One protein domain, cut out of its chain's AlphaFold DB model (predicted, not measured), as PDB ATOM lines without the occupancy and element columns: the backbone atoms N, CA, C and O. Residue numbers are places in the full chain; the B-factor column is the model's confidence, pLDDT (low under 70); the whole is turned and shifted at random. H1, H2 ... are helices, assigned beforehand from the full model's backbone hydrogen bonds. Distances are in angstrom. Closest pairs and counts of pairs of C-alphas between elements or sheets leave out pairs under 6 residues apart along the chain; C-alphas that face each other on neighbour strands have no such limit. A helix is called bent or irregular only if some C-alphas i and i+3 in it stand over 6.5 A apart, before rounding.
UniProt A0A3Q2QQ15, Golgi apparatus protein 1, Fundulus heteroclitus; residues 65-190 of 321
ATOM      1  N   LEU A  65     355.765 255.892 396.112       82.56
ATOM      2  CA  LEU A  65     355.166 254.633 395.666       82.56
ATOM      3  C   LEU A  65     354.980 253.638 396.810       82.56
ATOM      4  O   LEU A  65     353.968 252.952 396.847       82.56
ATOM      5  N   ASP A  66     355.924 253.559 397.744       86.19
ATOM      6  CA  ASP A  66     355.839 252.613 398.861       86.19
ATOM      7  C   ASP A  66     354.771 253.026 399.879       86.19
ATOM      8  O   ASP A  66     354.063 252.175 400.418       86.19
ATOM      9  N   LYS A  67     354.595 254.335 400.092       89.94
ATOM     10  CA  LYS A  67     353.553 254.876 400.974       89.94
ATOM     11  C   LYS A  67     352.153 254.748 400.374       89.94
ATOM     12  O   LYS A  67     351.220 254.480 401.121       89.94
ATOM     13  N   CYS A  68     352.019 254.909 399.056       90.88
ATOM     14  CA  CYS A  68     350.730 254.977 398.358       90.88
ATOM     15  C   CYS A  68     350.341 253.719 397.571       90.88
ATOM     16  O   CYS A  68     349.297 253.717 396.923       90.88
ATOM     17  N   ARG A  69     351.146 252.648 397.594       89.69
ATOM     18  CA  ARG A  69     350.935 251.455 396.751       89.69
ATOM     19  C   ARG A  69     349.530 250.868 396.864       89.69
ATOM     20  O   ARG A  69     348.894 250.608 395.846       89.69
ATOM     21  N   ASP A  70     349.061 250.664 398.089       91.75
ATOM     22  CA  ASP A  70     347.775 250.010 398.345       91.75
ATOM     23  C   ASP A  70     346.607 250.891 397.901       91.75
ATOM     24  O   ASP A  70     345.667 250.401 397.276       91.75
ATOM     25  N   ASP A  71     346.701 252.198 398.154       94.38
ATOM     26  CA  ASP A  71     345.688 253.172 397.748       94.38
ATOM     27  C   ASP A  71     345.634 253.307 396.219       94.38
ATOM     28  O   ASP A  71     344.550 253.276 395.645       94.38
ATOM     29  N   ILE A  72     346.786 253.345 395.533       90.94
ATOM     30  CA  ILE A  72     346.868 253.355 394.059       90.94
ATOM     31  C   ILE A  72     346.181 252.121 393.464       90.94
ATOM     32  O   ILE A  72     345.417 252.243 392.503       90.94
ATOM     33  N   ASN A  73     346.448 250.942 394.032       90.00
ATOM     34  CA  ASN A  73     345.877 249.684 393.563       90.00
ATOM     35  C   ASN A  73     344.367 249.614 393.819       90.00
ATOM     36  O   ASN A  73     343.628 249.186 392.934       90.00
ATOM     37  N   THR A  74     343.919 250.056 394.996       92.75
ATOM     38  CA  THR A  74     342.506 250.032 395.410       92.75
ATOM     39  C   THR A  74     341.664 251.024 394.611       92.75
ATOM     40  O   THR A  74     340.562 250.699 394.183       92.75
ATOM     41  N   LEU A  75     342.192 252.224 394.366       91.69
ATOM     42  CA  LEU A  75     341.526 253.275 393.592       91.69
ATOM     43  C   LEU A  75     341.664 253.094 392.077       91.69
ATOM     44  O   LEU A  75     341.072 253.855 391.314       91.69
ATOM     45  N   HIS A  76     342.467 252.123 391.637       89.31
ATOM     46  CA  HIS A  76     342.790 251.894 390.232       89.31
ATOM     47  C   HIS A  76     343.312 253.154 389.516       89.31
ATOM     48  O   HIS A  76     343.039 253.363 388.335       89.31
ATOM     49  N   CYS A  77     344.107 253.980 390.206       85.44
ATOM     50  CA  CYS A  77     344.623 255.249 389.676       85.44
ATOM     51  C   CYS A  77     345.585 255.102 388.475       85.44
ATOM     52  O   CYS A  77     346.014 256.099 387.899       85.44
ATOM     53  N   GLY A  78     345.938 253.872 388.088       74.06
ATOM     54  CA  GLY A  78     346.736 253.548 386.905       74.06
ATOM     55  C   GLY A  78     347.537 252.256 387.084       74.06
ATOM     56  O   GLY A  78     347.812 251.835 388.206       74.06
ATOM     57  N   SER A  79     347.936 251.607 385.981       59.22
ATOM     58  CA  SER A  79     348.813 250.425 386.046       59.22
ATOM     59  C   SER A  79     350.285 250.828 386.201       59.22
ATOM     60  O   SER A  79     350.765 251.723 385.511       59.22
ATOM     61  N   ILE A  80     351.064 250.147 387.037       52.66
ATOM     62  CA  ILE A  80     352.532 250.305 387.093       52.66
ATOM     63  C   ILE A  80     353.170 249.404 386.011       52.66
ATOM     64  O   ILE A  80     354.051 248.599 386.286       52.66
ATOM     65  N   SER A  81     352.672 249.435 384.769       49.50
ATOM     66  CA  SER A  81     353.231 248.605 383.688       49.50
ATOM     67  C   SER A  81     354.456 249.292 383.078       49.50
ATOM     68  O   SER A  81     354.348 250.373 382.506       49.50
ATOM     69  N   THR A  82     355.613 248.646 383.203       50.31
ATOM     70  CA  THR A  82     356.964 249.094 382.813       50.31
ATOM     71  C   THR A  82     357.287 248.948 381.316       50.31
ATOM     72  O   THR A  82     358.457 248.985 380.948       50.31
ATOM     73  N   GLY A  83     356.285 248.758 380.453       47.22
ATOM     74  CA  GLY A  83     356.505 248.384 379.048       47.22
ATOM     75  C   GLY A  83     356.716 249.558 378.096       47.22
ATOM     76  O   GLY A  83     357.646 249.541 377.310       47.22
ATOM     77  N   GLU A  84     355.890 250.590 378.195       54.59
ATOM     78  CA  GLU A  84     355.928 251.785 377.351       54.59
ATOM     79  C   GLU A  84     355.015 252.782 378.054       54.59
ATOM     80  O   GLU A  84     353.802 252.572 378.093       54.59
ATOM     81  N   LYS A  85     355.558 253.811 378.709       50.72
ATOM     82  CA  LYS A  85     354.700 254.840 379.302       50.72
ATOM     83  C   LYS A  85     355.191 256.227 378.991       50.72
ATOM     84  O   LYS A  85     356.219 256.692 379.474       50.72
ATOM     85  N   ASP A  86     354.344 256.863 378.205       52.50
ATOM     86  CA  ASP A  86     354.183 258.286 378.098       52.50
ATOM     87  C   ASP A  86     354.330 258.955 379.478       52.50
ATOM     88  O   ASP A  86     353.599 258.639 380.428       52.50
ATOM     89  N   ILE A  87     355.293 259.876 379.584       48.47
ATOM     90  CA  ILE A  87     355.539 260.724 380.762       48.47
ATOM     91  C   ILE A  87     354.230 261.406 381.213       48.47
ATOM     92  O   ILE A  87     354.049 261.675 382.401       48.47
ATOM     93  N   HIS A  88     353.281 261.615 380.292       54.47
ATOM     94  CA  HIS A  88     351.952 262.168 380.556       54.47
ATOM     95  C   HIS A  88     351.083 261.311 381.498       54.47
ATOM     96  O   HIS A  88     350.313 261.873 382.272       54.47
ATOM     97  N   SER A  89     351.250 259.984 381.526       63.56
ATOM     98  CA  SER A  89     350.443 259.078 382.373       63.56
ATOM     99  C   SER A  89     350.768 259.145 383.871       63.56
ATOM    100  O   SER A  89     350.045 258.584 384.691       63.56
ATOM    101  N   GLN A  90     351.857 259.823 384.242       66.94
ATOM    102  CA  GLN A  90     352.356 259.818 385.615       66.94
ATOM    103  C   GLN A  90     351.691 260.885 386.492       66.94
ATOM    104  O   GLN A  90     351.337 260.609 387.635       66.94
ATOM    105  N   GLY A  91     351.455 262.083 385.946       76.94
ATOM    106  CA  GLY A  91     350.703 263.133 386.646       76.94
ATOM    107  C   GLY A  91     349.268 262.709 386.980       76.94
ATOM    108  O   GLY A  91     348.733 263.110 388.008       76.94
ATOM    109  N   GLU A  92     348.677 261.834 386.163       83.56
ATOM    110  CA  GLU A  92     347.321 261.304 386.361       83.56
ATOM    111  C   GLU A  92     347.190 260.469 387.650       83.56
ATOM    112  O   GLU A  92     346.148 260.511 388.301       83.56
ATOM    113  N   VAL A  93     348.251 259.770 388.084       87.00
ATOM    114  CA  VAL A  93     348.226 258.996 389.341       87.00
ATOM    115  C   VAL A  93     348.135 259.926 390.549       87.00
ATOM    116  O   VAL A  93     347.302 259.701 391.426       87.00
ATOM    117  N   ILE A  94     348.955 260.985 390.589       88.69
ATOM    118  CA  ILE A  94     348.882 261.993 391.658       88.69
ATOM    119  C   ILE A  94     347.509 262.661 391.641       88.69
ATOM    120  O   ILE A  94     346.852 262.697 392.674       88.69
ATOM    121  N   ALA A  95     347.037 263.108 390.476       91.88
ATOM    122  CA  ALA A  95     345.740 263.766 390.355       91.88
ATOM    123  C   ALA A  95     344.576 262.868 390.809       91.88
ATOM    124  O   ALA A  95     343.630 263.340 391.439       91.88
ATOM    125  N   CYS A  96     344.638 261.564 390.525       93.62
ATOM    126  CA  CYS A  96     343.663 260.591 391.010       93.62
ATOM    127  C   CYS A  96     343.677 260.473 392.542       93.62
ATOM    128  O   CYS A  96     342.619 260.535 393.172       93.62
ATOM    129  N   LEU A  97     344.864 260.367 393.145       94.56
ATOM    130  CA  LEU A  97     345.032 260.306 394.598       94.56
ATOM    131  C   LEU A  97     344.599 261.609 395.289       94.56
ATOM    132  O   LEU A  97     343.913 261.560 396.306       94.56
ATOM    133  N   GLU A  98     344.934 262.770 394.724       95.69
ATOM    134  CA  GLU A  98     344.488 264.084 395.200       95.69
ATOM    135  C   GLU A  98     342.962 264.209 395.155       95.69
ATOM    136  O   GLU A  98     342.341 264.639 396.129       95.69
ATOM    137  N   LYS A  99     342.328 263.778 394.055       95.69
ATOM    138  CA  LYS A  99     340.864 263.734 393.947       95.69
ATOM    139  C   LYS A  99     340.259 262.801 394.994       95.69
ATOM    140  O   LYS A  99     339.266 263.169 395.615       95.69
ATOM    141  N   ALA A 100     340.838 261.623 395.219       96.25
ATOM    142  CA  ALA A 100     340.369 260.703 396.252       96.25
ATOM    143  C   ALA A 100     340.500 261.307 397.662       96.25
ATOM    144  O   ALA A 100     339.552 261.226 398.438       96.25
ATOM    145  N   LEU A 101     341.605 262.004 397.948       95.62
ATOM    146  CA  LEU A 101     341.826 262.703 399.217       95.62
ATOM    147  C   LEU A 101     340.787 263.805 399.448       95.62
ATOM    148  O   LEU A 101     340.248 263.949 400.542       95.62
ATOM    149  N   VAL A 102     340.469 264.570 398.402       94.31
ATOM    150  CA  VAL A 102     339.404 265.578 398.441       94.31
ATOM    151  C   VAL A 102     338.045 264.937 398.730       94.31
ATOM    152  O   VAL A 102     337.324 265.435 399.590       94.31
ATOM    153  N   ARG A 103     337.701 263.833 398.056       93.56
ATOM    154  CA  ARG A 103     336.424 263.128 398.270       93.56
ATOM    155  C   ARG A 103     336.296 262.579 399.687       93.56
ATOM    156  O   ARG A 103     335.218 262.661 400.267       93.56
ATOM    157  N   GLU A 104     337.385 262.041 400.228       93.12
ATOM    158  CA  GLU A 104     337.446 261.568 401.609       93.12
ATOM    159  C   GLU A 104     337.208 262.717 402.598       93.12
ATOM    160  O   GLU A 104     336.357 262.602 403.477       93.12
ATOM    161  N   ASN A 105     337.897 263.850 402.426       88.94
ATOM    162  CA  ASN A 105     337.751 265.014 403.306       88.94
ATOM    163  C   ASN A 105     336.361 265.675 403.220       88.94
ATOM    164  O   ASN A 105     335.913 266.305 404.173       88.94
ATOM    165  N   GLU A 106     335.680 265.548 402.083       88.44
ATOM    166  CA  GLU A 106     334.299 266.008 401.892       88.44
ATOM    167  C   GLU A 106     333.245 265.005 402.389       88.44
ATOM    168  O   GLU A 106     332.053 265.227 402.169       88.44
ATOM    169  N   GLU A 107     333.662 263.905 403.028       89.44
ATOM    170  CA  GLU A 107     332.784 262.828 403.507       89.44
ATOM    171  C   GLU A 107     331.817 262.337 402.410       89.44
ATOM    172  O   GLU A 107     330.640 262.053 402.654       89.44
ATOM    173  N   GLN A 108     332.298 262.271 401.161       87.19
ATOM    174  CA  GLN A 108     331.467 261.840 400.041       87.19
ATOM    175  C   GLN A 108     331.086 260.362 400.177       87.19
ATOM    176  O   GLN A 108     331.893 259.516 400.571       87.19
ATOM    177  N   LEU A 109     329.848 260.034 399.797       88.44
ATOM    178  CA  LEU A 109     329.358 258.658 399.828       88.44
ATOM    179  C   LEU A 109     330.241 257.758 398.945       88.44
ATOM    180  O   LEU A 109     330.421 258.031 397.759       88.44
ATOM    181  N   GLY A 110     330.773 256.678 399.520       89.81
ATOM    182  CA  GLY A 110     331.656 255.749 398.807       89.81
ATOM    183  C   GLY A 110     333.097 256.241 398.627       89.81
ATOM    184  O   GLY A 110     333.837 255.645 397.844       89.81
ATOM    185  N   ALA A 111     333.513 257.303 399.324       92.94
ATOM    186  CA  ALA A 111     334.915 257.705 399.353       92.94
ATOM    187  C   ALA A 111     335.787 256.622 400.011       92.94
ATOM    188  O   ALA A 111     335.456 256.080 401.067       92.94
ATOM    189  N   HIS A 112     336.916 256.314 399.373       94.44
ATOM    190  CA  HIS A 112     337.937 255.426 399.927       94.44
ATOM    191  C   HIS A 112     338.738 256.160 401.001       94.44
ATOM    192  O   HIS A 112     339.150 257.299 400.789       94.44
ATOM    193  N   HIS A 113     338.991 255.495 402.125       95.75
ATOM    194  CA  HIS A 113     339.837 256.033 403.183       95.75
ATOM    195  C   HIS A 113     341.315 255.824 402.833       95.75
ATOM    196  O   HIS A 113     341.822 254.701 402.911       95.75
ATOM    197  N   ILE A 114     342.018 256.903 402.483       95.44
ATOM    198  CA  ILE A 114     343.436 256.851 402.120       95.44
ATOM    199  C   ILE A 114     344.283 256.640 403.380       95.44
ATOM    200  O   ILE A 114     344.037 257.236 404.433       95.44
ATOM    201  N   ARG A 115     345.326 255.810 403.292       95.00
ATOM    202  CA  ARG A 115     346.250 255.602 404.415       95.00
ATOM    203  C   ARG A 115     346.962 256.901 404.800       95.00
ATOM    204  O   ARG A 115     347.448 257.624 403.936       95.00
ATOM    205  N   ASP A 116     347.145 257.147 406.097       92.12
ATOM    206  CA  ASP A 116     347.746 258.393 406.608       92.12
ATOM    207  C   ASP A 116     349.129 258.713 406.027       92.12
ATOM    208  O   ASP A 116     349.447 259.873 405.763       92.12
ATOM    209  N   ASP A 117     349.965 257.700 405.797       91.25
ATOM    210  CA  ASP A 117     351.280 257.906 405.187       91.25
ATOM    211  C   ASP A 117     351.183 258.294 403.711       91.25
ATOM    212  O   ASP A 117     351.989 259.102 403.241       91.25
ATOM    213  N   CYS A 118     350.179 257.776 402.995       93.88
ATOM    214  CA  CYS A 118     349.888 258.206 401.637       93.88
ATOM    215  C   CYS A 118     349.285 259.616 401.624       93.88
ATOM    216  O   CYS A 118     349.761 260.451 400.863       93.88
ATOM    217  N   LYS A 119     348.351 259.946 402.530       94.00
ATOM    218  CA  LYS A 119     347.817 261.314 402.694       94.00
ATOM    219  C   LYS A 119     348.939 262.338 402.867       94.00
ATOM    220  O   LYS A 119     349.002 263.327 402.141       94.00
ATOM    221  N   LYS A 120     349.878 262.069 403.784       89.31
ATOM    222  CA  LYS A 120     351.059 262.921 404.004       89.31
ATOM    223  C   LYS A 120     351.927 263.024 402.753       89.31
ATOM    224  O   LYS A 120     352.419 264.107 402.456       89.31
ATOM    225  N   ALA A 121     352.128 261.921 402.032       89.06
ATOM    226  CA  ALA A 121     352.905 261.922 400.799       89.06
ATOM    227  C   ALA A 121     352.231 262.764 399.702       89.06
ATOM    228  O   ALA A 121     352.903 263.598 399.108       89.06
ATOM    229  N   ILE A 122     350.920 262.617 399.491       92.25
ATOM    230  CA  ILE A 122     350.129 263.412 398.536       92.25
ATOM    231  C   ILE A 122     350.246 264.904 398.868       92.25
ATOM    232  O   ILE A 122     350.667 265.691 398.023       92.25
ATOM    233  N   MET A 123     349.968 265.288 400.119       91.12
ATOM    234  CA  MET A 123     350.055 266.687 400.556       91.12
ATOM    235  C   MET A 123     351.472 267.247 400.431       91.12
ATOM    236  O   MET A 123     351.648 268.411 400.078       91.12
ATOM    237  N   ARG A 124     352.496 266.415 400.654       85.31
ATOM    238  CA  ARG A 124     353.891 266.807 400.460       85.31
ATOM    239  C   ARG A 124     354.209 267.084 398.992       85.31
ATOM    240  O   ARG A 124     354.845 268.088 398.694       85.31
ATOM    241  N   VAL A 125     353.755 266.233 398.073       87.19
ATOM    242  CA  VAL A 125     353.911 266.479 396.630       87.19
ATOM    243  C   VAL A 125     353.182 267.758 396.215       87.19
ATOM    244  O   VAL A 125     353.734 268.570 395.465       87.19
ATOM    245  N   ALA A 126     351.980 267.987 396.747       91.81
ATOM    246  CA  ALA A 126     351.233 269.212 396.507       91.81
ATOM    247  C   ALA A 126     352.002 270.447 397.019       91.81
ATOM    248  O   ALA A 126     352.220 271.393 396.271       91.81
ATOM    249  N   GLU A 127     352.525 270.430 398.244       88.12
ATOM    250  CA  GLU A 127     353.371 271.508 398.775       88.12
ATOM    251  C   GLU A 127     354.588 271.792 397.877       88.12
ATOM    252  O   GLU A 127     354.838 272.939 397.505       88.12
ATOM    253  N   LEU A 128     355.323 270.758 397.469       81.44
ATOM    254  CA  LEU A 128     356.573 270.912 396.718       81.44
ATOM    255  C   LEU A 128     356.368 271.408 395.279       81.44
ATOM    256  O   LEU A 128     357.221 272.113 394.740       81.44
ATOM    257  N   SER A 129     355.221 271.094 394.680       87.81
ATOM    258  CA  SER A 129     354.828 271.550 393.338       87.81
ATOM    259  C   SER A 129     354.181 272.944 393.314       87.81
ATOM    260  O   SER A 129     353.849 273.461 392.248       87.81
ATOM    261  N   SER A 130     353.973 273.574 394.476       90.62
ATOM    262  CA  SER A 130     353.179 274.810 394.593       90.62
ATOM    263  C   SER A 130     353.884 276.099 394.167       90.62
ATOM    264  O   SER A 130     353.229 277.119 393.960       90.62
ATOM    265  N   ASP A 131     355.206 276.069 394.025       88.38
ATOM    266  CA  ASP A 131     355.996 277.239 393.635       88.38
ATOM    267  C   ASP A 131     355.870 277.564 392.146       88.38
ATOM    268  O   ASP A 131     355.663 278.712 391.763       88.38
ATOM    269  N   ASP A 132     355.968 276.549 391.295       87.94
ATOM    270  CA  ASP A 132     355.927 276.701 389.848       87.94
ATOM    271  C   ASP A 132     354.989 275.648 389.262       87.94
ATOM    272  O   ASP A 132     355.161 274.452 389.488       87.94
ATOM    273  N   PHE A 133     353.994 276.094 388.494       91.31
ATOM    274  CA  PHE A 133     352.989 275.217 387.895       91.31
ATOM    275  C   PHE A 133     353.591 274.183 386.930       91.31
ATOM    276  O   PHE A 133     352.986 273.140 386.722       91.31
ATOM    277  N   HIS A 134     354.796 274.412 386.389       87.88
ATOM    278  CA  HIS A 134     355.510 273.409 385.587       87.88
ATOM    279  C   HIS A 134     355.902 272.160 386.394       87.88
ATOM    280  O   HIS A 134     356.134 271.099 385.810       87.88
ATOM    281  N   LEU A 135     356.006 272.284 387.724       85.31
ATOM    282  CA  LEU A 135     356.310 271.176 388.635       85.31
ATOM    283  C   LEU A 135     355.077 270.310 388.915       85.31
ATOM    284  O   LEU A 135     355.224 269.156 389.303       85.31
ATOM    285  N   ASP A 136     353.872 270.841 388.700       89.06
ATOM    286  CA  ASP A 136     352.625 270.084 388.749       89.06
ATOM    287  C   ASP A 136     352.283 269.603 387.337       89.06
ATOM    288  O   ASP A 136     351.674 270.304 386.528       89.06
ATOM    289  N   ARG A 137     352.727 268.387 387.003       86.44
ATOM    290  CA  ARG A 137     352.595 267.852 385.643       86.44
ATOM    291  C   ARG A 137     351.139 267.753 385.183       86.44
ATOM    292  O   ARG A 137     350.869 268.024 384.013       86.44
ATOM    293  N   TYR A 138     350.226 267.335 386.060       89.50
ATOM    294  CA  TYR A 138     348.815 267.206 385.699       89.50
ATOM    295  C   TYR A 138     348.206 268.582 385.440       89.50
ATOM    296  O   TYR A 138     347.606 268.796 384.385       89.50
ATOM    297  N   LEU A 139     348.431 269.538 386.344       93.56
ATOM    298  CA  LEU A 139     347.910 270.891 386.199       93.56
ATOM    299  C   LEU A 139     348.524 271.620 385.002       93.56
ATOM    300  O   LEU A 139     347.791 272.252 384.248       93.56
ATOM    301  N   TYR A 140     349.829 271.479 384.756       92.38
ATOM    302  CA  TYR A 140     350.482 272.014 383.559       92.38
ATOM    303  C   TYR A 140     349.788 271.532 382.278       92.38
ATOM    304  O   TYR A 140     349.431 272.337 381.422       92.38
ATOM    305  N   LEU A 141     349.545 270.222 382.149       91.00
ATOM    306  CA  LEU A 141     348.881 269.666 380.966       91.00
ATOM    307  C   LEU A 141     347.413 270.086 380.865       91.00
ATOM    308  O   LEU A 141     346.911 270.263 379.757       91.00
ATOM    309  N   ALA A 142     346.734 270.232 382.001       94.62
ATOM    310  CA  ALA A 142     345.347 270.668 382.053       94.62
ATOM    311  C   ALA A 142     345.183 272.151 381.694       94.62
ATOM    312  O   ALA A 142     344.183 272.503 381.081       94.62
ATOM    313  N   CYS A 143     346.154 272.991 382.066       97.25
ATOM    314  CA  CYS A 143     346.026 274.446 382.067       97.25
ATOM    315  C   CYS A 143     346.968 275.185 381.113       97.25
ATOM    316  O   CYS A 143     346.897 276.406 381.073       97.25
ATOM    317  N   ARG A 144     347.870 274.528 380.366       96.31
ATOM    318  CA  ARG A 144     348.858 275.238 379.521       96.31
ATOM    319  C   ARG A 144     348.223 276.230 378.538       96.31
ATOM    320  O   ARG A 144     348.702 277.350 378.427       96.31
ATOM    321  N   ASP A 145     347.121 275.854 377.891       97.75
ATOM    322  CA  ASP A 145     346.471 276.701 376.886       97.75
ATOM    323  C   ASP A 145     345.703 277.851 377.562       97.75
ATOM    324  O   ASP A 145     345.703 278.983 377.079       97.75
ATOM    325  N   ASP A 146     345.104 277.588 378.729       98.50
ATOM    326  CA  ASP A 146     344.474 278.614 379.564       98.50
ATOM    327  C   ASP A 146     345.518 279.579 380.156       98.50
ATOM    328  O   ASP A 146     345.282 280.785 380.232       98.50
ATOM    329  N   ARG A 147     346.711 279.084 380.512       97.75
ATOM    330  CA  ARG A 147     347.850 279.898 380.953       97.75
ATOM    331  C   ARG A 147     348.298 280.843 379.850       97.75
ATOM    332  O   ARG A 147     348.522 282.009 380.153       97.75
ATOM    333  N   GLU A 148     348.417 280.381 378.605       97.62
ATOM    334  CA  GLU A 148     348.742 281.265 377.475       97.62
ATOM    335  C   GLU A 148     347.632 282.294 377.233       97.62
ATOM    336  O   GLU A 148     347.910 283.459 376.988       97.62
ATOM    337  N   ARG A 149     346.362 281.904 377.370       97.81
ATOM    338  CA  ARG A 149     345.227 282.808 377.137       97.81
ATOM    339  C   ARG A 149     345.093 283.912 378.186       97.81
ATOM    340  O   ARG A 149     344.819 285.054 377.832       97.81
ATOM    341  N   PHE A 150     345.200 283.565 379.466       98.06
ATOM    342  CA  PHE A 150     344.884 284.477 380.572       98.06
ATOM    343  C   PHE A 150     346.126 285.043 381.263       98.06
ATOM    344  O   PHE A 150     346.079 286.126 381.840       98.06
ATOM    345  N   CYS A 151     347.240 284.314 381.223       97.75
ATOM    346  CA  CYS A 151     348.394 284.534 382.089       97.75
ATOM    347  C   CYS A 151     349.722 284.581 381.309       97.75
ATOM    348  O   CYS A 151     350.773 284.336 381.907       97.75
ATOM    349  N   GLU A 152     349.698 284.924 380.013       96.94
ATOM    350  CA  GLU A 152     350.867 284.943 379.113       96.94
ATOM    351  C   GLU A 152     352.066 285.685 379.721       96.94
ATOM    352  O   GLU A 152     353.185 285.171 379.777       96.94
ATOM    353  N   ASN A 153     351.801 286.874 380.268       96.31
ATOM    354  CA  ASN A 153     352.807 287.766 380.845       96.31
ATOM    355  C   ASN A 153     353.113 287.478 382.322       96.31
ATOM    356  O   ASN A 153     353.895 288.197 382.943       96.31
ATOM    357  N   THR A 154     352.500 286.448 382.912       97.38
ATOM    358  CA  THR A 154     352.765 286.068 384.302       97.38
ATOM    359  C   THR A 154     354.013 285.186 384.365       97.38
ATOM    360  O   THR A 154     354.001 284.074 383.818       97.38
ATOM    361  N   PRO A 155     355.087 285.627 385.047       94.31
ATOM    362  CA  PRO A 155     356.289 284.823 385.190       94.31
ATOM    363  C   PRO A 155     356.043 283.646 386.136       94.31
ATOM    364  O   PRO A 155     355.438 283.800 387.201       94.31
ATOM    365  N   ALA A 156     356.568 282.481 385.756       89.75
ATOM    366  CA  ALA A 156     356.549 281.268 386.566       89.75
ATOM    367  C   ALA A 156     357.317 281.440 387.892       89.75
ATOM    368  O   ALA A 156     358.118 282.370 388.048       89.75
ATOM    369  N   GLY A 157     357.047 280.557 388.853       89.00
ATOM    370  CA  GLY A 157     357.585 280.639 390.211       89.00
ATOM    371  C   GLY A 157     356.767 281.520 391.162       89.00
ATOM    372  O   GLY A 157     355.904 282.306 390.759       89.00
ATOM    373  N   GLU A 158     357.062 281.377 392.450       89.56
ATOM    374  CA  GLU A 158     356.422 282.045 393.585       89.56
ATOM    375  C   GLU A 158     354.895 281.889 393.655       89.56
ATOM    376  O   GLU A 158     354.205 282.711 394.252       89.56
ATOM    377  N   GLY A 159     354.342 280.852 393.027       93.50
ATOM    378  CA  GLY A 159     352.904 280.605 392.961       93.50
ATOM    379  C   GLY A 159     352.128 281.590 392.074       93.50
ATOM    380  O   GLY A 159     350.900 281.531 392.024       93.50
ATOM    381  N   ARG A 160     352.802 282.489 391.341       96.06
ATOM    382  CA  ARG A 160     352.139 283.570 390.585       96.06
ATOM    383  C   ARG A 160     351.195 283.064 389.501       96.06
ATOM    384  O   ARG A 160     350.105 283.608 389.338       96.06
ATOM    385  N   VAL A 161     351.590 282.013 388.782       97.56
ATOM    386  CA  VAL A 161     350.752 281.424 387.725       97.56
ATOM    387  C   VAL A 161     349.484 280.807 388.316       97.56
ATOM    388  O   VAL A 161     348.407 281.042 387.777       97.56
ATOM    389  N   TYR A 162     349.573 280.110 389.457       97.69
ATOM    390  CA  TYR A 162     348.388 279.611 390.165       97.69
ATOM    391  C   TYR A 162     347.441 280.752 390.534       97.69
ATOM    392  O   TYR A 162     346.257 280.685 390.229       97.69
ATOM    393  N   LYS A 163     347.970 281.829 391.127       96.50
ATOM    394  CA  LYS A 163     347.183 283.007 391.514       96.50
ATOM    395  C   LYS A 163     346.463 283.639 390.320       96.50
ATOM    396  O   LYS A 163     345.278 283.949 390.416       96.50
ATOM    397  N   CYS A 164     347.155 283.785 389.190       97.94
ATOM    398  CA  CYS A 164     346.550 284.278 387.956       97.94
ATOM    399  C   CYS A 164     345.429 283.348 387.461       97.94
ATOM    400  O   CYS A 164     344.302 283.796 387.258       97.94
ATOM    401  N   LEU A 165     345.697 282.043 387.353       97.88
ATOM    402  CA  LEU A 165     344.709 281.059 386.909       97.88
ATOM    403  C   LEU A 165     343.488 280.988 387.840       97.88
ATOM    404  O   LEU A 165     342.364 280.874 387.358       97.88
ATOM    405  N   PHE A 166     343.674 281.116 389.159       96.44
ATOM    406  CA  PHE A 166     342.569 281.174 390.120       96.44
ATOM    407  C   PHE A 166     341.650 282.373 389.874       96.44
ATOM    408  O   PHE A 166     340.434 282.197 389.873       96.44
ATOM    409  N   ASN A 167     342.208 283.553 389.588       94.81
ATOM    410  CA  ASN A 167     341.414 284.750 389.290       94.81
ATOM    411  C   ASN A 167     340.591 284.613 387.991       94.81
ATOM    412  O   ASN A 167     339.550 285.250 387.863       94.81
ATOM    413  N   HIS A 168     341.023 283.764 387.050       95.75
ATOM    414  CA  HIS A 168     340.320 283.504 385.786       95.75
ATOM    415  C   HIS A 168     339.520 282.188 385.770       95.75
ATOM    416  O   HIS A 168     338.883 281.867 384.768       95.75
ATOM    417  N   LYS A 169     339.499 281.420 386.870       94.50
ATOM    418  CA  LYS A 169     338.877 280.081 386.964       94.50
ATOM    419  C   LYS A 169     337.426 280.035 386.458       94.50
ATOM    420  O   LYS A 169     336.983 279.031 385.890       94.50
ATOM    421  N   PHE A 170     336.673 281.108 386.696       91.62
ATOM    422  CA  PHE A 170     335.248 281.206 386.371       91.62
ATOM    423  C   PHE A 170     334.945 281.934 385.057       91.62
ATOM    424  O   PHE A 170     333.766 282.120 384.744       91.62
ATOM    425  N   GLU A 171     335.966 282.321 384.293       93.94
ATOM    426  CA  GLU A 171     335.781 282.848 382.943       93.94
ATOM    427  C   GLU A 171     335.185 281.770 382.031       93.94
ATOM    428  O   GLU A 171     335.500 280.581 382.146       93.94
ATOM    429  N   GLU A 172     334.312 282.178 381.109       93.88
ATOM    430  CA  GLU A 172     333.650 281.254 380.178       93.88
ATOM    431  C   GLU A 172     334.667 280.539 379.281       93.88
ATOM    432  O   GLU A 172     334.547 279.343 379.030       93.88
ATOM    433  N   ALA A 173     335.716 281.258 378.882       96.38
ATOM    434  CA  ALA A 173     336.801 280.729 378.070       96.38
ATOM    435  C   ALA A 173     337.799 279.849 378.852       96.38
ATOM    436  O   ALA A 173     338.760 279.383 378.248       96.38
ATOM    437  N   MET A 174     337.622 279.629 380.161       97.31
ATOM    438  CA  MET A 174     338.443 278.685 380.931       97.31
ATOM    439  C   MET A 174     338.027 277.248 380.608       97.31
ATOM    440  O   MET A 174     336.850 276.900 380.742       97.31
ATOM    441  N   SER A 175     338.985 276.404 380.218       98.00
ATOM    442  CA  SER A 175     338.707 274.994 379.938       98.00
ATOM    443  C   SER A 175     338.209 274.251 381.183       98.00
ATOM    444  O   SER A 175     338.649 274.509 382.307       98.00
ATOM    445  N   GLU A 176     337.305 273.284 380.995       96.75
ATOM    446  CA  GLU A 176     336.779 272.502 382.122       96.75
ATOM    447  C   GLU A 176     337.884 271.682 382.798       96.75
ATOM    448  O   GLU A 176     337.968 271.634 384.022       96.75
ATOM    449  N   ARG A 177     338.812 271.124 382.008       95.81
ATOM    450  CA  ARG A 177     339.947 270.357 382.533       95.81
ATOM    451  C   ARG A 177     340.828 271.209 383.451       95.81
ATOM    452  O   ARG A 177     341.193 270.747 384.533       95.81
ATOM    453  N   CYS A 178     341.147 272.444 383.055       97.75
ATOM    454  CA  CYS A 178     341.898 273.351 383.917       97.75
ATOM    455  C   CYS A 178     341.078 273.768 385.142       97.75
ATOM    456  O   CYS A 178     341.581 273.726 386.264       97.75
ATOM    457  N   ARG A 179     339.792 274.094 384.967       96.62
ATOM    458  CA  ARG A 179     338.891 274.461 386.069       96.62
ATOM    459  C   ARG A 179     338.801 273.369 387.139       96.62
ATOM    460  O   ARG A 179     338.875 273.682 388.330       96.62
ATOM    461  N   GLU A 180     338.689 272.103 386.747       96.00
ATOM    462  CA  GLU A 180     338.689 270.957 387.662       96.00
ATOM    463  C   GLU A 180     340.034 270.795 388.385       96.00
ATOM    464  O   GLU A 180     340.062 270.568 389.601       96.00
ATOM    465  N   ALA A 181     341.151 270.934 387.661       96.81
ATOM    466  CA  ALA A 181     342.492 270.856 388.236       96.81
ATOM    467  C   ALA A 181     342.721 271.971 389.274       96.81
ATOM    468  O   ALA A 181     343.112 271.692 390.407       96.81
ATOM    469  N   LEU A 182     342.375 273.217 388.932       97.38
ATOM    470  CA  LEU A 182     342.428 274.362 389.843       97.38
ATOM    471  C   LEU A 182     341.511 274.164 391.053       97.38
ATOM    472  O   LEU A 182     341.918 274.460 392.171       97.38
ATOM    473  N   THR A 183     340.302 273.626 390.864       95.94
ATOM    474  CA  THR A 183     339.381 273.330 391.977       95.94
ATOM    475  C   THR A 183     339.977 272.307 392.935       95.94
ATOM    476  O   THR A 183     339.968 272.523 394.143       95.94
ATOM    477  N   THR A 184     340.529 271.213 392.404       96.69
ATOM    478  CA  THR A 184     341.206 270.188 393.212       96.69
ATOM    479  C   THR A 184     342.336 270.830 394.010       96.69
ATOM    480  O   THR A 184     342.406 270.672 395.228       96.69
ATOM    481  N   ARG A 185     343.145 271.669 393.353       97.25
ATOM    482  CA  ARG A 185     344.250 272.373 393.996       97.25
ATOM    483  C   ARG A 185     343.795 273.313 395.111       97.25
ATOM    484  O   ARG A 185     344.359 273.276 396.200       97.25
ATOM    485  N   GLN A 186     342.758 274.115 394.881       97.12
ATOM    486  CA  GLN A 186     342.187 275.005 395.896       97.12
ATOM    487  C   GLN A 186     341.639 274.230 397.103       97.12
ATOM    488  O   GLN A 186     341.820 274.669 398.236       97.12
ATOM    489  N   LYS A 187     341.028 273.057 396.883       95.75
ATOM    490  CA  LYS A 187     340.556 272.185 397.970       95.75
ATOM    491  C   LYS A 187     341.707 271.596 398.788       95.75
ATOM    492  O   LYS A 187     341.584 271.507 400.007       95.75
ATOM    493  N   LEU A 188     342.837 271.256 398.164       95.88
ATOM    494  CA  LEU A 188     344.050 270.866 398.897       95.88
ATOM    495  C   LEU A 188     344.619 272.036 399.712       95.88
ATOM    496  O   LEU A 188     344.984 271.839 400.868       95.88
ATOM    497  N   ILE A 189     344.630 273.259 399.163       96.06
ATOM    498  CA  ILE A 189     345.059 274.458 399.907       96.06
ATOM    499  C   ILE A 189     344.138 274.737 401.103       96.06
ATOM    500  O   ILE A 189     344.610 275.120 402.171       96.06
ATOM    501  N   ALA A 190     342.828 274.519 400.959       93.56
ATOM    502  CA  ALA A 190     341.891 274.661 402.070       93.56
ATOM    503  C   ALA A 190     342.194 273.677 403.219       93.56
ATOM    504  O   ALA A 190     342.095 274.050 404.392       93.56
TER     505      ALA A 190
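What this domain is: This is residues 65 to 190 of the 321 residues of the protein "Golgi apparatus protein 1" of Fundulus heteroclitus (UniProt A0A3Q2QQ15). The longest helix, H2, stands in the middle of a body of crossed helices: H3 crosses it, H1 lies at one end of the body, and H4, H5 and H6 cluster towards the other. Residues 81 to 86, in the link from H1 to H2, stick out. The printed part has 126 residues with six named helices, H1 to H6 in chain order, and no named strand: all helix. It is compact, with a radius of gyration of the C-alphas of 15.0 A and spans of 42 by 37 by 25 A.

Where its parts are: H2, residues 88 to 105, is 27.0 A long and begins at C-alpha 88 (351.952, 262.168, 380.556). H1 is residues 65 to 74, and H3, residues 116 to 128, is 18.2 A long. H4 is residues 137 to 151, 17.6 A; H5 is residues 160 to 168; H6, residues 176 to 190, 20.7 A, ends at C-alpha 190 (341.891, 274.661, 402.070). H1 and H4 are irregular: C-alphas 67 and 70, and likewise 142 and 145, are 8.0 A apart.

How they stand to each other: H2 is the hub. Its residues 94 to 101 touch H3 at a steep tilt of 60 degrees, closest at the C-alphas of Glu 98 and Ile 122, 6.6 A. Its residues 98 to 102 touch H6, closest at Lys 99 and Thr 184, C-alphas 6.5 A apart. H4 and H6 touch, with the C-alphas of Cys 143 and Cys 178 closest at 4.7 A. H1 and H5 are apart. Every O i to N i+4 pair is within hydrogen-bond range in H3, H5 and H6; H1 has 4 of 6, H2 11 of 14, H4 9 of 11.

The domain as a whole: The C-alphas farthest apart, of Gly 110 and Asn 153, are 42.4 A apart. The printed part has no cut. The link from H1 to H2 is long. Residues 79 to 90 are under pLDDT 70.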